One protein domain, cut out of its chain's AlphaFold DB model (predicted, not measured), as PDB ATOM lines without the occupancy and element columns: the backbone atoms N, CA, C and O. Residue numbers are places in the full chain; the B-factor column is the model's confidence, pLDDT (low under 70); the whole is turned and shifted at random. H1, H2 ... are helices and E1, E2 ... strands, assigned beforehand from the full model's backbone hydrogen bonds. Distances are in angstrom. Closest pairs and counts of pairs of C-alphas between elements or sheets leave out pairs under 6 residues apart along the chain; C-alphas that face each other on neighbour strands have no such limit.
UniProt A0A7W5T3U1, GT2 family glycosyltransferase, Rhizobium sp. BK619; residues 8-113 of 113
ATOM      1  N   SER A   8     -35.496  32.596  29.917       63.00
ATOM      2  CA  SER A   8     -36.713  33.322  30.309       63.00
ATOM      3  C   SER A   8     -37.554  32.480  31.274       63.00
ATOM      4  O   SER A   8     -37.594  31.256  31.163       63.00
ATOM      5  N   PHE A   9     -38.159  33.138  32.265       57.94
ATOM      6  CA  PHE A   9     -39.000  32.524  33.294       57.94
ATOM      7  C   PHE A   9     -40.136  33.486  33.665       57.94
ATOM      8  O   PHE A   9     -39.934  34.704  33.656       57.94
ATOM      9  N   ARG A  10     -41.312  32.950  34.000       58.03
ATOM     10  CA  ARG A  10     -42.452  33.723  34.511       58.03
ATOM     11  C   ARG A  10     -42.359  33.805  36.030       58.03
ATOM     12  O   ARG A  10     -41.947  32.834  36.651       58.03
ATOM     13  N   ARG A  11     -42.676  34.969  36.599       62.19
ATOM     14  CA  ARG A  11     -42.806  35.187  38.044       62.19
ATOM     15  C   ARG A  11     -44.223  35.652  38.315       62.19
ATOM     16  O   ARG A  11     -44.534  36.804  38.017       62.19
ATOM     17  N   ASP A  12     -45.050  34.764  38.841       61.66
ATOM     18  CA  ASP A  12     -46.349  35.151  39.379       61.66
ATOM     19  C   ASP A  12     -46.128  35.921  40.695       61.66
ATOM     20  O   ASP A  12     -45.127  35.725  41.396       61.66
ATOM     21  N   ALA A  13     -46.960  36.933  40.946       62.94
ATOM     22  CA  ALA A  13     -46.705  37.943  41.980       62.94
ATOM     23  C   ALA A  13     -46.914  37.419  43.412       62.94
ATOM     24  O   ALA A  13     -46.413  38.021  44.361       62.94
ATOM     25  N   ASP A  14     -47.634  36.314  43.533       73.06
ATOM     26  CA  ASP A  14     -48.053  35.620  44.746       73.06
ATOM     27  C   ASP A  14     -47.190  34.391  45.077       73.06
ATOM     28  O   ASP A  14     -47.312  33.827  46.160       73.06
ATOM     29  N   ASP A  15     -46.251  34.013  44.204       78.19
ATOM     30  CA  ASP A  15     -45.407  32.841  44.425       78.19
ATOM     31  C   ASP A  15     -44.138  33.143  45.242       78.19
ATOM     32  O   ASP A  15     -43.305  33.997  44.897       78.19
ATOM     33  N   LEU A  16     -43.901  32.320  46.269       81.44
ATOM     34  CA  LEU A  16     -42.626  32.265  46.980       81.44
ATOM     35  C   LEU A  16     -41.638  31.322  46.295       81.44
ATOM     36  O   LEU A  16     -41.878  30.128  46.104       81.44
ATOM     37  N   TRP A  17     -40.462  31.850  45.954       83.00
ATOM     38  CA  TRP A  17     -39.409  31.071  45.310       83.00
ATOM     39  C   TRP A  17     -38.252  30.792  46.246       83.00
ATOM     40  O   TRP A  17     -37.678  31.698  46.851       83.00
ATOM     41  N   HIS A  18     -37.812  29.534  46.257       82.94
ATOM     42  CA  HIS A  18     -36.557  29.185  46.902       82.94
ATOM     43  C   HIS A  18     -35.402  30.000  46.273       82.94
ATOM     44  O   HIS A  18     -35.283  30.004  45.041       82.94
ATOM     45  N   PRO A  19     -34.496  30.618  47.060       84.69
ATOM     46  CA  PRO A  19     -33.442  31.500  46.536       84.69
ATOM     47  C   PRO A  19     -32.558  30.864  45.455       84.69
ATOM     48  O   PRO A  19     -32.059  31.539  44.560       84.69
ATOM     49  N   THR A  20     -32.391  29.540  45.511       87.31
ATOM     50  CA  THR A  20     -31.588  28.767  44.548       87.31
ATOM     51  C   THR A  20     -32.394  28.137  43.405       87.31
ATOM     52  O   THR A  20     -31.812  27.404  42.610       87.31
ATOM     53  N   LYS A  21     -33.708  28.401  43.281       87.88
ATOM     54  CA  LYS A  21     -34.570  27.859  42.207       87.88
ATOM     55  C   LYS A  21     -33.959  28.119  40.833       87.88
ATOM     56  O   LYS A  21     -33.655  27.180  40.101       87.88
ATOM     57  N   ILE A  22     -33.734  29.397  40.520       87.38
ATOM     58  CA  ILE A  22     -33.230  29.816  39.210       87.38
ATOM     59  C   ILE A  22     -31.846  29.226  38.960       87.38
ATOM     60  O   ILE A  22     -31.619  28.638  37.910       87.38
ATOM     61  N   GLU A  23     -30.941  29.299  39.936       88.56
ATOM     62  CA  GLU A  23     -29.605  28.710  39.810       88.56
ATOM     63  C   GLU A  23     -29.666  27.210  39.490       88.56
ATOM     64  O   GLU A  23     -29.016  26.749  38.552       88.56
ATOM     65  N   LYS A  24     -30.480  26.442  40.223       90.94
ATOM     66  CA  LYS A  24     -30.635  24.997  40.014       90.94
ATOM     67  C   LYS A  24     -31.225  24.677  38.643       90.94
ATOM     68  O   LYS A  24     -30.714  23.784  37.971       90.94
ATOM     69  N   GLN A  25     -32.255  25.403  38.212       91.31
ATOM     70  CA  GLN A  25     -32.887  25.193  36.907       91.31
ATOM     71  C   GLN A  25     -31.941  25.557  35.751       91.31
ATOM     72  O   GLN A  25     -31.776  24.774  34.816       91.31
ATOM     73  N   VAL A  26     -31.237  26.690  35.845       90.00
ATOM     74  CA  VAL A  26     -30.219  27.097  34.863       90.00
ATOM     75  C   VAL A  26     -29.088  26.070  34.803       90.00
ATOM     76  O   VAL A  26     -28.702  25.639  33.716       90.00
ATOM     77  N   ASN A  27     -28.581  25.617  35.952       90.62
ATOM     78  CA  ASN A  27     -27.532  24.599  36.011       90.62
ATOM     79  C   ASN A  27     -28.000  23.254  35.436       90.62
ATOM     80  O   ASN A  27     -27.228  22.576  34.760       90.62
ATOM     81  N   ALA A  28     -29.257  22.866  35.664       90.38
ATOM     82  CA  ALA A  28     -29.826  21.654  35.084       90.38
ATOM     83  C   ALA A  28     -29.912  21.751  33.553       90.38
ATOM     84  O   ALA A  28     -29.481  20.834  32.857       90.38
ATOM     85  N   LEU A  29     -30.400  22.877  33.025       89.19
ATOM     86  CA  LEU A  29     -30.584  23.073  31.587       89.19
ATOM     87  C   LEU A  29     -29.258  23.259  30.833       89.19
ATOM     88  O   LEU A  29     -29.102  22.761  29.722       89.19
ATOM     89  N   THR A  30     -28.280  23.943  31.429       88.25
ATOM     90  CA  THR A  30     -26.960  24.185  30.813       88.25
ATOM     91  C   THR A  30     -26.086  22.935  30.734       88.25
ATOM     92  O   THR A  30     -25.260  22.835  29.833       88.25
ATOM     93  N   ARG A  31     -26.279  21.963  31.635       89.69
ATOM     94  CA  ARG A  31     -25.595  20.657  31.594       89.69
ATOM     95  C   ARG A  31     -26.165  19.703  30.544       89.69
ATOM     96  O   ARG A  31     -25.533  18.697  30.228       89.69
ATOM     97  N   LEU A  32     -27.367  19.977  30.047       88.81
ATOM     98  CA  LEU A  32     -28.027  19.176  29.026       88.81
ATOM     99  C   LEU A  32     -27.685  19.699  27.627       88.81
ATOM    100  O   LEU A  32     -27.340  20.865  27.441       88.81
ATOM    101  N   SER A  33     -27.784  18.821  26.625       87.69
ATOM    102  CA  SER A  33     -27.566  19.216  25.231       87.69
ATOM    103  C   SER A  33     -28.592  20.260  24.779       87.69
ATOM    104  O   SER A  33     -29.672  20.381  25.359       87.69
ATOM    105  N   SER A  34     -28.290  20.980  23.697       83.62
ATOM    106  CA  SER A  34     -29.192  21.981  23.102       83.62
ATOM    107  C   SER A  34     -30.556  21.425  22.680       83.62
ATOM    108  O   SER A  34     -31.495  22.191  22.517       83.62
ATOM    109  N   ARG A  35     -30.694  20.096  22.562       87.25
ATOM    110  CA  ARG A  35     -31.982  19.418  22.341       87.25
ATOM    111  C   ARG A  35     -32.956  19.557  23.514       87.25
ATOM    112  O   ARG A  35     -34.148  19.350  23.330       87.25
ATOM    113  N   TRP A  36     -32.459  19.852  24.713       89.88
ATOM    114  CA  TRP A  36     -33.290  20.116  25.884       89.88
ATOM    115  C   TRP A  36     -33.589  21.608  25.950       89.88
ATOM    116  O   TRP A  36     -32.683  22.422  26.154       89.88
ATOM    117  N   VAL A  37     -34.861  21.945  25.763       89.31
ATOM    118  CA  VAL A  37     -35.329  23.328  25.603       89.31
ATOM    119  C   VAL A  37     -35.942  23.908  26.875       89.31
ATOM    120  O   VAL A  37     -35.912  25.121  27.064       89.31
ATOM    121  N   ALA A  38     -36.430  23.052  27.775       89.81
ATOM    122  CA  ALA A  38     -37.126  23.458  28.986       89.81
ATOM    123  C   ALA A  38     -36.782  22.561  30.182       89.81
ATOM    124  O   ALA A  38     -36.383  21.402  30.033       89.81
ATOM    125  N   VAL A  39     -36.952  23.114  31.378       91.38
ATOM    126  CA  VAL A  39     -36.886  22.416  32.664       91.38
ATOM    127  C   VAL A  39     -37.947  23.003  33.586       91.38
ATOM    128  O   VAL A  39     -38.222  24.199  33.533       91.38
ATOM    129  N   TYR A  40     -38.515  22.180  34.457       90.31
ATOM    130  CA  TYR A  40     -39.493  22.619  35.443       90.31
ATOM    131  C   TYR A  40     -39.040  22.273  36.863       90.31
ATOM    132  O   TYR A  40     -38.093  21.503  37.057       90.31
ATOM    133  N   ALA A  41     -39.670  22.891  37.854       88.75
ATOM    134  CA  ALA A  41     -39.462  22.602  39.266       88.75
ATOM    135  C   ALA A  41     -40.782  22.164  39.906       88.75
ATOM    136  O   ALA A  41     -41.841  22.673  39.559       88.75
ATOM    137  N   LEU A  42     -40.714  21.236  40.858       88.31
ATOM    138  CA  LEU A  42     -41.870  20.908  41.689       88.31
ATOM    139  C   LEU A  42     -42.141  22.052  42.673       88.31
ATOM    140  O   LEU A  42     -41.229  22.806  43.026       88.31
ATOM    141  N   HIS A  43     -43.383  22.146  43.129       85.81
ATOM    142  CA  HIS A  43     -43.838  23.187  44.041       85.81
ATOM    143  C   HIS A  43     -44.587  22.586  45.232       85.81
ATOM    144  O   HIS A  43     -45.000  21.426  45.216       85.81
ATOM    145  N   TYR A  44     -44.755  23.403  46.264       87.44
ATOM    146  CA  TYR A  44     -45.696  23.168  47.348       87.44
ATOM    147  C   TYR A  44     -46.797  24.214  47.243       87.44
ATOM    148  O   TYR A  44     -46.528  25.339  46.823       87.44
ATOM    149  N   VAL A  45     -48.014  23.833  47.607       85.94
ATOM    150  CA  VAL A  45     -49.119  24.776  47.767       85.94
ATOM    151  C   VAL A  45     -49.033  25.334  49.180       85.94
ATOM    152  O   VAL A  45     -49.014  24.561  50.144       85.94
ATOM    153  N   ILE A  46     -48.963  26.655  49.284       87.81
ATOM    154  CA  ILE A  46     -48.944  27.393  50.549       87.81
ATOM    155  C   ILE A  46     -50.242  28.190  50.710       87.81
ATOM    156  O   ILE A  46     -50.913  28.472  49.715       87.81
ATOM    157  N   ASN A  47     -50.628  28.500  51.947       86.81
ATOM    158  CA  ASN A  47     -51.734  29.422  52.227       86.81
ATOM    159  C   ASN A  47     -51.238  30.881  52.252       86.81
ATOM    160  O   ASN A  47     -50.058  31.156  52.043       86.81
ATOM    161  N   GLU A  48     -52.151  31.813  52.527       86.56
ATOM    162  CA  GLU A  48     -51.853  33.248  52.662       86.56
ATOM    163  C   GLU A  48     -50.932  33.577  53.855       86.56
ATOM    164  O   GLU A  48     -50.351  34.659  53.896       86.56
ATOM    165  N   ASP A  49     -50.779  32.643  54.800       86.75
ATOM    166  CA  ASP A  49     -49.914  32.748  55.981       86.75
ATOM    167  C   ASP A  49     -48.540  32.065  55.774       86.75
ATOM    168  O   ASP A  49     -47.797  31.862  56.732       86.75
ATOM    169  N   ASP A  50     -48.191  31.707  54.530       85.00
ATOM    170  CA  ASP A  50     -46.970  30.984  54.132       85.00
ATOM    171  C   ASP A  50     -46.831  29.547  54.693       85.00
ATOM    172  O   ASP A  50     -45.769  28.919  54.581       85.00
ATOM    173  N   ASP A  51     -47.901  28.969  55.241       87.31
ATOM    174  CA  ASP A  51     -47.919  27.582  55.702       87.31
ATOM    175  C   ASP A  51     -48.110  26.604  54.538       87.31
ATOM    176  O   ASP A  51     -48.968  26.771  53.669       87.31
ATOM    177  N   ILE A  52     -47.346  25.509  54.557       87.81
ATOM    178  CA  ILE A  52     -47.459  24.432  53.567       87.81
ATOM    179  C   ILE A  52     -48.767  23.667  53.787       87.81
ATOM    180  O   ILE A  52     -48.928  22.974  54.791       87.81
ATOM    181  N   ILE A  53     -49.664  23.724  52.803       89.69
ATOM    182  CA  ILE A  53     -50.947  23.012  52.825       89.69
ATOM    183  C   ILE A  53     -50.781  21.596  52.264       89.69
ATOM    184  O   ILE A  53     -51.208  20.618  52.877       89.69
ATOM    185  N   LEU A  54     -50.167  21.473  51.082       86.69
ATOM    186  CA  LEU A  54     -49.922  20.183  50.433       86.69
ATOM    187  C   LEU A  54     -48.751  20.244  49.436       86.69
ATOM    188  O   LEU A  54     -48.443  21.312  48.901       86.69
ATOM    189  N   PRO A  55     -48.093  19.107  49.145       82.19
ATOM    190  CA  PRO A  55     -47.197  19.021  47.998       82.19
ATOM    191  C   PRO A  55     -47.984  19.209  46.697       82.19
ATOM    192  O   PRO A  55     -49.067  18.650  46.540       82.19
ATOM    193  N   GLY A  56     -47.422  19.960  45.748       78.19
ATOM    194  CA  GLY A  56     -47.920  19.968  44.374       78.19
ATOM    195  C   GLY A  56     -47.774  18.592  43.715       78.19
ATOM    196  O   GLY A  56     -47.184  17.669  44.289       78.19
ATOM    197  N   GLY A  57     -48.290  18.453  42.489       74.62
ATOM    198  CA  GLY A  57     -48.139  17.224  41.705       74.62
ATOM    199  C   GLY A  57     -46.674  16.780  41.659       74.62
ATOM    200  O   GLY A  57     -45.806  17.541  41.238       74.62
ATOM    201  N   SER A  58     -46.389  15.569  42.142       72.19
ATOM    202  CA  SER A  58     -45.028  15.027  42.268       72.19
ATOM    203  C   SER A  58     -44.630  14.127  41.100       72.19
ATOM    204  O   SER A  58     -43.557  13.521  41.116       72.19
ATOM    205  N   ASP A  59     -45.477  14.056  40.074       78.69
ATOM    206  CA  ASP A  59     -45.208  13.285  38.874       78.69
ATOM    207  C   ASP A  59     -44.001  13.860  38.123       78.69
ATOM    208  O   ASP A  59     -43.971  15.011  37.675       78.69
ATOM    209  N   VAL A  60     -42.970  13.028  37.980       82.88
ATOM    210  CA  VAL A  60     -41.734  13.409  37.300       82.88
ATOM    211  C   VAL A  60     -41.759  12.892  35.870       82.88
ATOM    212  O   VAL A  60     -41.813  11.687  35.624       82.88
ATOM    213  N   ALA A  61     -41.646  13.806  34.912       85.31
ATOM    214  CA  ALA A  61     -41.547  13.504  33.498       85.31
ATOM    215  C   ALA A  61     -40.209  14.003  32.942       85.31
ATOM    216  O   ALA A  61     -39.694  15.058  33.312       85.31
ATOM    217  N   ARG A  62     -39.607  13.215  32.046       88.31
ATOM    218  CA  ARG A  62     -38.317  13.534  31.427       88.31
ATOM    219  C   ARG A  62     -38.282  13.063  29.978       88.31
ATOM    220  O   ARG A  62     -38.674  11.940  29.680       88.31
ATOM    221  N   GLY A  63     -37.713  13.894  29.108       88.69
ATOM    222  CA  GLY A  63     -37.563  13.611  27.682       88.69
ATOM    223  C   GLY A  63     -38.703  14.220  26.878       88.69
ATOM    224  O   GLY A  63     -39.164  15.312  27.192       88.69
ATOM    225  N   TYR A  64     -39.145  13.519  25.837       86.81
ATOM    226  CA  TYR A  64     -40.300  13.938  25.052       86.81
ATOM    227  C   TYR A  64     -41.590  13.590  25.803       86.81
ATOM    228  O   TYR A  64     -41.951  12.417  25.911       86.81
ATOM    229  N   ILE A  65     -42.247  14.612  26.357       85.69
ATOM    230  CA  ILE A  65     -43.403  14.441  27.249       85.69
ATOM    231  C   ILE A  65     -44.725  14.921  26.644       85.69
ATOM    232  O   ILE A  65     -45.752  14.691  27.264       85.69
ATOM    233  N   TYR A  66     -44.728  15.487  25.432       85.19
ATOM    234  CA  TYR A  66     -45.897  16.117  24.797       85.19
ATOM    235  C   TYR A  66     -47.186  15.279  24.882       85.19
ATOM    236  O   TYR A  66     -48.159  15.694  25.499       85.19
ATOM    237  N   ALA A  67     -47.172  14.042  24.372       85.75
ATOM    238  CA  ALA A  67     -48.360  13.178  24.380       85.75
ATOM    239  C   ALA A  67     -48.883  12.861  25.797       85.75
ATOM    240  O   ALA A  67     -50.080  12.657  25.995       85.75
ATOM    241  N   ARG A  68     -47.989  12.816  26.794       84.69
ATOM    242  CA  ARG A  68     -48.368  12.622  28.201       84.69
ATOM    243  C   ARG A  68     -48.857  13.929  28.823       84.69
ATOM    244  O   ARG A  68     -49.806  13.894  29.594       84.69
ATOM    245  N   HIS A  69     -48.249  15.050  28.443       84.56
ATOM    246  CA  HIS A  69     -48.576  16.392  28.917       84.56
ATOM    247  C   HIS A  69     -49.984  16.836  28.505       84.56
ATOM    248  O   HIS A  69     -50.667  17.499  29.274       84.56
ATOM    249  N   LEU A  70     -50.478  16.344  27.361       83.75
ATOM    250  CA  LEU A  70     -51.882  16.494  26.947       83.75
ATOM    251  C   LEU A  70     -52.889  15.855  27.922       83.75
ATOM    252  O   LEU A  70     -54.050  16.249  27.943       83.75
ATOM    253  N   ASN A  71     -52.470  14.846  28.693       82.94
ATOM    254  CA  ASN A  71     -53.332  14.134  29.642       82.94
ATOM    255  C   ASN A  71     -53.066  14.544  31.100       82.94
ATOM    256  O   ASN A  71     -53.963  14.444  31.935       82.94
ATOM    257  N   LEU A  72     -51.836  14.960  31.418       80.19
ATOM    258  CA  LEU A  72     -51.384  15.287  32.769       80.19
ATOM    259  C   LEU A  72     -50.494  16.531  32.746       80.19
ATOM    260  O   LEU A  72     -49.420  16.513  32.151       80.19
ATOM    261  N   LYS A  73     -50.898  17.581  33.467       81.44
ATOM    262  CA  LYS A  73     -50.112  18.813  33.605       81.44
ATOM    263  C   LYS A  73     -48.958  18.608  34.596       81.44
ATOM    264  O   LYS A  73     -49.114  18.844  35.792       81.44
ATOM    265  N   TYR A  74     -47.789  18.194  34.103       81.81
ATOM    266  CA  TYR A  74     -46.606  17.936  34.947       81.81
ATOM    267  C   TYR A  74     -45.996  19.199  35.562       81.81
ATOM    268  O   TYR A  74     -45.422  19.155  36.648       81.81
ATOM    269  N   ILE A  75     -46.079  20.320  34.846       79.94
ATOM    270  CA  ILE A  75     -45.393  21.565  35.203       79.94
ATOM    271  C   ILE A  75     -46.169  22.320  36.294       79.94
ATOM    272  O   ILE A  75     -45.573  23.056  37.075       79.94
ATOM    273  N   GLY A  76     -47.463  22.018  36.463       72.00
ATOM    274  CA  GLY A  76     -48.289  22.402  37.609       72.00
ATOM    275  C   GLY A  76     -48.659  23.887  37.665       72.00
ATOM    276  O   GLY A  76     -49.837  24.207  37.779       72.00
ATOM    277  N   ASN A  77     -47.681  24.781  37.530       73.62
ATOM    278  CA  ASN A  77     -47.856  26.228  37.482       73.62
ATOM    279  C   ASN A  77     -46.891  26.877  36.472       73.62
ATOM    280  O   ASN A  77     -45.809  26.356  36.197       73.62
ATOM    281  N   GLY A  78     -47.264  28.045  35.946       71.38
ATOM    282  CA  GLY A  78     -46.445  28.773  34.971       71.38
ATOM    283  C   GLY A  78     -45.088  29.244  35.515       71.38
ATOM    284  O   GLY A  78     -44.122  29.364  34.759       71.38
ATOM    285  N   SER A  79     -44.972  29.462  36.827       76.88
ATOM    286  CA  SER A  79     -43.731  29.888  37.491       76.88
ATOM    287  C   SER A  79     -42.691  28.769  37.653       76.88
ATOM    288  O   SER A  79     -41.497  29.031  37.858       76.88
ATOM    289  N   ALA A  80     -43.096  27.508  37.532       84.56
ATOM    290  CA  ALA A  80     -42.226  26.348  37.620       84.56
ATOM    291  C   ALA A  80     -41.396  26.173  36.352       84.56
ATOM    292  O   ALA A  80     -40.291  25.628  36.436       84.56
ATOM    293  N   LEU A  81     -41.881  26.647  35.203       88.69
ATOM    294  CA  LEU A  81     -41.242  26.454  33.911       88.69
ATOM    295  C   LEU A  81     -40.085  27.431  33.678       88.69
ATOM    296  O   LEU A  81     -40.179  28.638  33.902       88.69
ATOM    297  N   LEU A  82     -38.975  26.899  33.172       89.75
ATOM    298  CA  LEU A  82     -37.849  27.670  32.669       89.75
ATOM    299  C   LEU A  82     -37.481  27.151  31.281       89.75
ATOM    300  O   LEU A  82     -37.136  25.979  31.118       89.75
ATOM    301  N   VAL A  83     -37.532  28.040  30.290       89.19
ATOM    302  CA  VAL A  83     -37.286  27.720  28.876       89.19
ATOM    303  C   VAL A  83     -36.100  28.527  28.362       89.19
ATOM    304  O   VAL A  83     -35.813  29.641  28.828       89.19
ATOM    305  N   ARG A  84     -35.367  27.958  27.402       89.12
ATOM    306  CA  ARG A  84     -34.357  28.711  26.659       89.12
ATOM    307  C   ARG A  84     -35.025  29.856  25.898       89.12
ATOM    308  O   ARG A  84     -36.087  29.698  25.302       89.12
ATOM    309  N   ARG A  85     -34.401  31.030  25.946       86.88
ATOM    310  CA  ARG A  85     -34.990  32.257  25.402       86.88
ATOM    311  C   ARG A  85     -35.163  32.204  23.885       86.88
ATOM    312  O   ARG A  85     -36.140  32.738  23.384       86.88
ATOM    313  N   ASP A  86     -34.214  31.608  23.174       87.56
ATOM    314  CA  ASP A  86     -34.266  31.426  21.721       87.56
ATOM    315  C   ASP A  86     -35.517  30.653  21.295       87.56
ATOM    316  O   ASP A  86     -36.275  31.148  20.469       87.56
ATOM    317  N   VAL A  87     -35.792  29.522  21.945       87.44
ATOM    318  CA  VAL A  87     -36.985  28.705  21.681       87.44
ATOM    319  C   VAL A  87     -38.263  29.459  22.038       87.44
ATOM    320  O   VAL A  87     -39.198  29.482  21.249       87.44
ATOM    321  N   ALA A  88     -38.291  30.132  23.193       86.62
ATOM    322  CA  ALA A  88     -39.450  30.922  23.610       86.62
ATOM    323  C   ALA A  88     -39.785  32.055  22.621       86.62
ATOM    324  O   ALA A  88     -40.952  32.383  22.437       86.62
ATOM    325  N   LEU A  89     -38.771  32.655  21.989       86.81
ATOM    326  CA  LEU A  89     -38.958  33.676  20.956       86.81
ATOM    327  C   LEU A  89     -39.350  33.067  19.603       86.81
ATOM    328  O   LEU A  89     -40.137  33.674  18.885       86.81
ATOM    329  N   GLU A  90     -38.822  31.890  19.263       87.56
ATOM    330  CA  GLU A  90     -39.141  31.170  18.023       87.56
ATOM    331  C   GLU A  90     -40.618  30.762  17.959       87.56
ATOM    332  O   GLU A  90     -41.246  30.916  16.915       87.56
ATOM    333  N   ILE A  91     -41.191  30.320  19.083       85.44
ATOM    334  CA  ILE A  91     -42.612  29.945  19.172       85.44
ATOM    335  C   ILE A  91     -43.557  31.145  19.356       85.44
ATOM    336  O   ILE A  91     -44.766  30.965  19.415       85.44
ATOM    337  N   GLY A  92     -43.028  32.372  19.429       83.62
ATOM    338  CA  GLY A  92     -43.829  33.597  19.547       83.62
ATOM    339  C   GLY A  92     -44.177  34.024  20.977       83.62
ATOM    340  O   GLY A  92     -44.768  35.086  21.163       83.62
ATOM    341  N   GLY A  93     -43.742  33.277  21.993       84.06
ATOM    342  CA  GLY A  93     -44.012  33.594  23.394       84.06
ATOM    343  C   GLY A  93     -45.447  33.268  23.811       84.06
ATOM    344  O   GLY A  93     -46.080  32.377  23.259       84.06
ATOM    345  N   PHE A  94     -45.948  33.986  24.816       82.44
ATOM    346  CA  PHE A  94     -47.336  33.862  25.261       82.44
ATOM    347  C   PHE A  94     -48.269  34.639  24.332       82.44
ATOM    348  O   PHE A  94     -47.993  35.801  24.013       82.44
ATOM    349  N   ASP A  95     -49.396  34.037  23.958       82.06
ATOM    350  CA  ASP A  95     -50.393  34.722  23.146       82.06
ATOM    351  C   ASP A  95     -51.143  35.789  23.964       82.06
ATOM    352  O   ASP A  95     -51.950  35.512  24.852       82.06
ATOM    353  N   SER A  96     -50.879  37.055  23.636       81.38
ATOM    354  CA  SER A  96     -51.551  38.216  24.228       81.38
ATOM    355  C   SER A  96     -53.044  38.325  23.879       81.38
ATOM    356  O   SER A  96     -53.760  39.107  24.512       81.38
ATOM    357  N   SER A  97     -53.526  37.559  22.891       83.00
ATOM    358  CA  SER A  97     -54.925  37.562  22.463       83.00
ATOM    359  C   SER A  97     -55.871  37.089  23.571       83.00
ATOM    360  O   SER A  97     -56.952  37.659  23.724       83.00
ATOM    361  N   TYR A  98     -55.441  36.142  24.415       79.75
ATOM    362  CA  TYR A  98     -56.239  35.634  25.536       79.75
ATOM    363  C   TYR A  98     -56.531  36.714  26.575       79.75
ATOM    364  O   TYR A  98     -57.681  36.905  26.980       79.75
ATOM    365  N   ALA A  99     -55.503  37.478  26.952       80.81
ATOM    366  CA  ALA A  99     -55.650  38.610  27.857       80.81
ATOM    367  C   ALA A  99     -56.525  39.708  27.231       80.81
ATOM    368  O   ALA A  99     -57.407  40.249  27.896       80.81
ATOM    369  N   ALA A 100     -56.329  40.003  25.941       80.75
ATOM    370  CA  ALA A 100     -57.114  41.006  25.221       80.75
ATOM    371  C   ALA A 100     -58.601  40.630  25.093       80.75
ATOM    372  O   ALA A 100     -59.464  41.507  25.118       80.75
ATOM    373  N   ALA A 101     -58.907  39.338  24.984       83.44
ATOM    374  CA  ALA A 101     -60.265  38.811  24.912       83.44
ATOM    375  C   ALA A 101     -60.893  38.536  26.294       83.44
ATOM    376  O   ALA A 101     -62.057  38.143  26.360       83.44
ATOM    377  N   GLY A 102     -60.161  38.749  27.394       83.19
ATOM    378  CA  GLY A 102     -60.650  38.495  28.753       83.19
ATOM    379  C   GLY A 102     -60.874  37.011  29.072       83.19
ATOM    380  O   GLY A 102     -61.622  36.698  29.992       83.19
ATOM    381  N   ILE A 103     -60.240  36.108  28.317       83.00
ATOM    382  CA  ILE A 103     -60.336  34.642  28.456       83.00
ATOM    383  C   ILE A 103     -59.024  34.025  28.964       83.00
ATOM    384  O   ILE A 103     -58.738  32.858  28.703       83.00
ATOM    385  N   GLY A 104     -58.206  34.822  29.650       77.12
ATOM    386  CA  GLY A 104     -56.931  34.377  30.210       77.12
ATOM    387  C   GLY A 104     -57.073  33.349  31.336       77.12
ATOM    388  O   GLY A 104     -58.165  33.100  31.847       77.12
ATOM    389  N   GLY A 105     -55.945  32.766  31.741       74.94
ATOM    390  CA  GLY A 105     -55.848  31.788  32.832       74.94
ATOM    391  C   GLY A 105     -55.320  30.410  32.425       74.94
ATOM    392  O   GLY A 105     -55.155  29.552  33.290       74.94
ATOM    393  N   CYS A 106     -55.061  30.173  31.138       79.56
ATOM    394  CA  CYS A 106     -54.482  28.923  30.621       79.56
ATOM    395  C   CYS A 106     -53.295  29.165  29.677       79.56
ATOM    396  O   CYS A 106     -52.880  28.258  28.961       79.56
ATOM    397  N   GLU A 107     -52.741  30.380  29.663       81.12
ATOM    398  CA  GLU A 107     -51.623  30.744  28.786       81.12
ATOM    399  C   GLU A 107     -50.348  29.966  29.130       81.12
ATOM    400  O   GLU A 107     -49.483  29.780  28.281       81.12
ATOM    401  N   ASP A 108     -50.221  29.510  30.380       81.12
ATOM    402  CA  ASP A 108     -49.133  28.636  30.807       81.12
ATOM    403  C   ASP A 108     -49.224  27.255  30.150       81.12
ATOM    404  O   ASP A 108     -48.239  26.790  29.590       81.12
ATOM    405  N   LEU A 109     -50.409  26.641  30.150       79.56
ATOM    406  CA  LEU A 109     -50.638  25.359  29.493       79.56
ATOM    407  C   LEU A 109     -50.484  25.469  27.972       79.56
ATOM    408  O   LEU A 109     -49.891  24.581  27.375       79.56
ATOM    409  N   ASP A 110     -50.981  26.543  27.358       83.44
ATOM    410  CA  ASP A 110     -50.839  26.773  25.913       83.44
ATOM    411  C   ASP A 110     -49.366  26.887  25.495       83.44
ATOM    412  O   ASP A 110     -48.932  26.243  24.547       83.44
ATOM    413  N   PHE A 111     -48.558  27.615  26.271       84.00
ATOM    414  CA  PHE A 111     -47.119  27.754  26.029       84.00
ATOM    415  C   PHE A 111     -46.324  26.447  26.230       84.00
ATOM    416  O   PHE A 111     -45.185  26.327  25.776       84.00
ATOM    417  N   GLU A 112     -46.890  25.474  26.945       81.75
ATOM    418  CA  GLU A 112     -46.277  24.164  27.183       81.75
ATOM    419  C   GLU A 112     -46.534  23.146  26.052       81.75
ATOM    420  O   GLU A 112     -45.915  22.071  26.066       81.75
ATOM    421  N   LEU A 113     -47.431  23.452  25.106       81.12
ATOM    422  CA  LEU A 113     -47.834  22.584  23.988       81.12
ATOM    423  C   LEU A 113     -47.065  22.889  22.695       81.12
ATOM    424  O   LEU A 113     -46.787  21.900  21.974       81.12
TER     425      LEU A 113
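Overview. This is residues 8 to 113 of the 113 residues of the protein "GT2 family glycosyltransferase" of Rhizobium sp. BK619 (UniProt A0A7W5T3U1). Look for a small two-stranded sheet, E1 beside E4, near the middle, with helix H1 packed alongside it; at one end the chain runs out to a separate hairpin, E2 and E3, and elsewhere it makes a loop that goes far out to H4 and comes back through H5. The short helices H2, H3, H4 and H5 are spread along winding links, and no helix touches another. The 106 printed residues hold five named helices and four named strands, in the order H1 E1 E2 E3 H2 E4 H3 H4 H5; each two-stranded sheet is antiparallel, and the class is mixed, helices and strands, with under half of the residues in named elements. The whole is compact, with a radius of gyration of the C-alphas of 14.4 A, and spans 39 by 39 by 26 A.

Along the chain. Start at Ser 8 and pass residues 8 to 20, which hold no named element. Find C-alpha 21 at (-34.570, 27.859, 42.207); from there H1 runs to residue 30, 14.2 A long. E1 is residues 38 to 40, 6.9 A, E2 is 44 to 46, 6.2 A, and E3 is 52 to 55, 7.8 A. H2, residues 66 to 69, is 4.9 A long. E4 begins at C-alpha 81, at (-41.242, 26.454, 33.911), and runs 10.3 A to residue 84. H3, residues 85 to 90, is 8.5 A, and H4, residues 96 to 100, is 6.3 A. H5, residues 107 to 111, is 6.1 A and ends at C-alpha 111, at (-47.119, 27.754, 26.029).

Arrangement. Begin at E1 and E4, antiparallel at 160 degrees, where N 39 and O 82 are 2.9 A apart, within hydrogen-bond range. Residues 8 to 9 pair with residues 82 to 83 of E4, antiparallel. The closest C-alphas of H1 and E1 are those of Leu 29 and Val 39, 6.4 A apart; those of H1 and E4 are Gln 25 and Leu 82, 7.0 A. E2 is apart from E1. E2 and E3 form a hairpin, antiparallel at 156 degrees, with N 45 and O 54 at 2.9 A. H2 is apart from E1, for instance. A tight link with no residues between joins E4 to H3. H4 and H5 are close but not clearly touching; their closest C-alphas, of Tyr 98 and Glu 107, are 7.5 A apart. In H1, H3, H4 and H5 every O i to N i+4 pair is within hydrogen-bond range; H2 is too short for such a pair.

Size, cuts and confidence. The two C-alphas farthest apart are those of Arg 35 and Asp 49, 40.4 A. The printed part has no cut and ends at residue 113, the chain's last. The link from H2 to E4, 11 residues, is long. The mean pLDDT of the printed part is 83.1, and residues 8 to 13 are under 70.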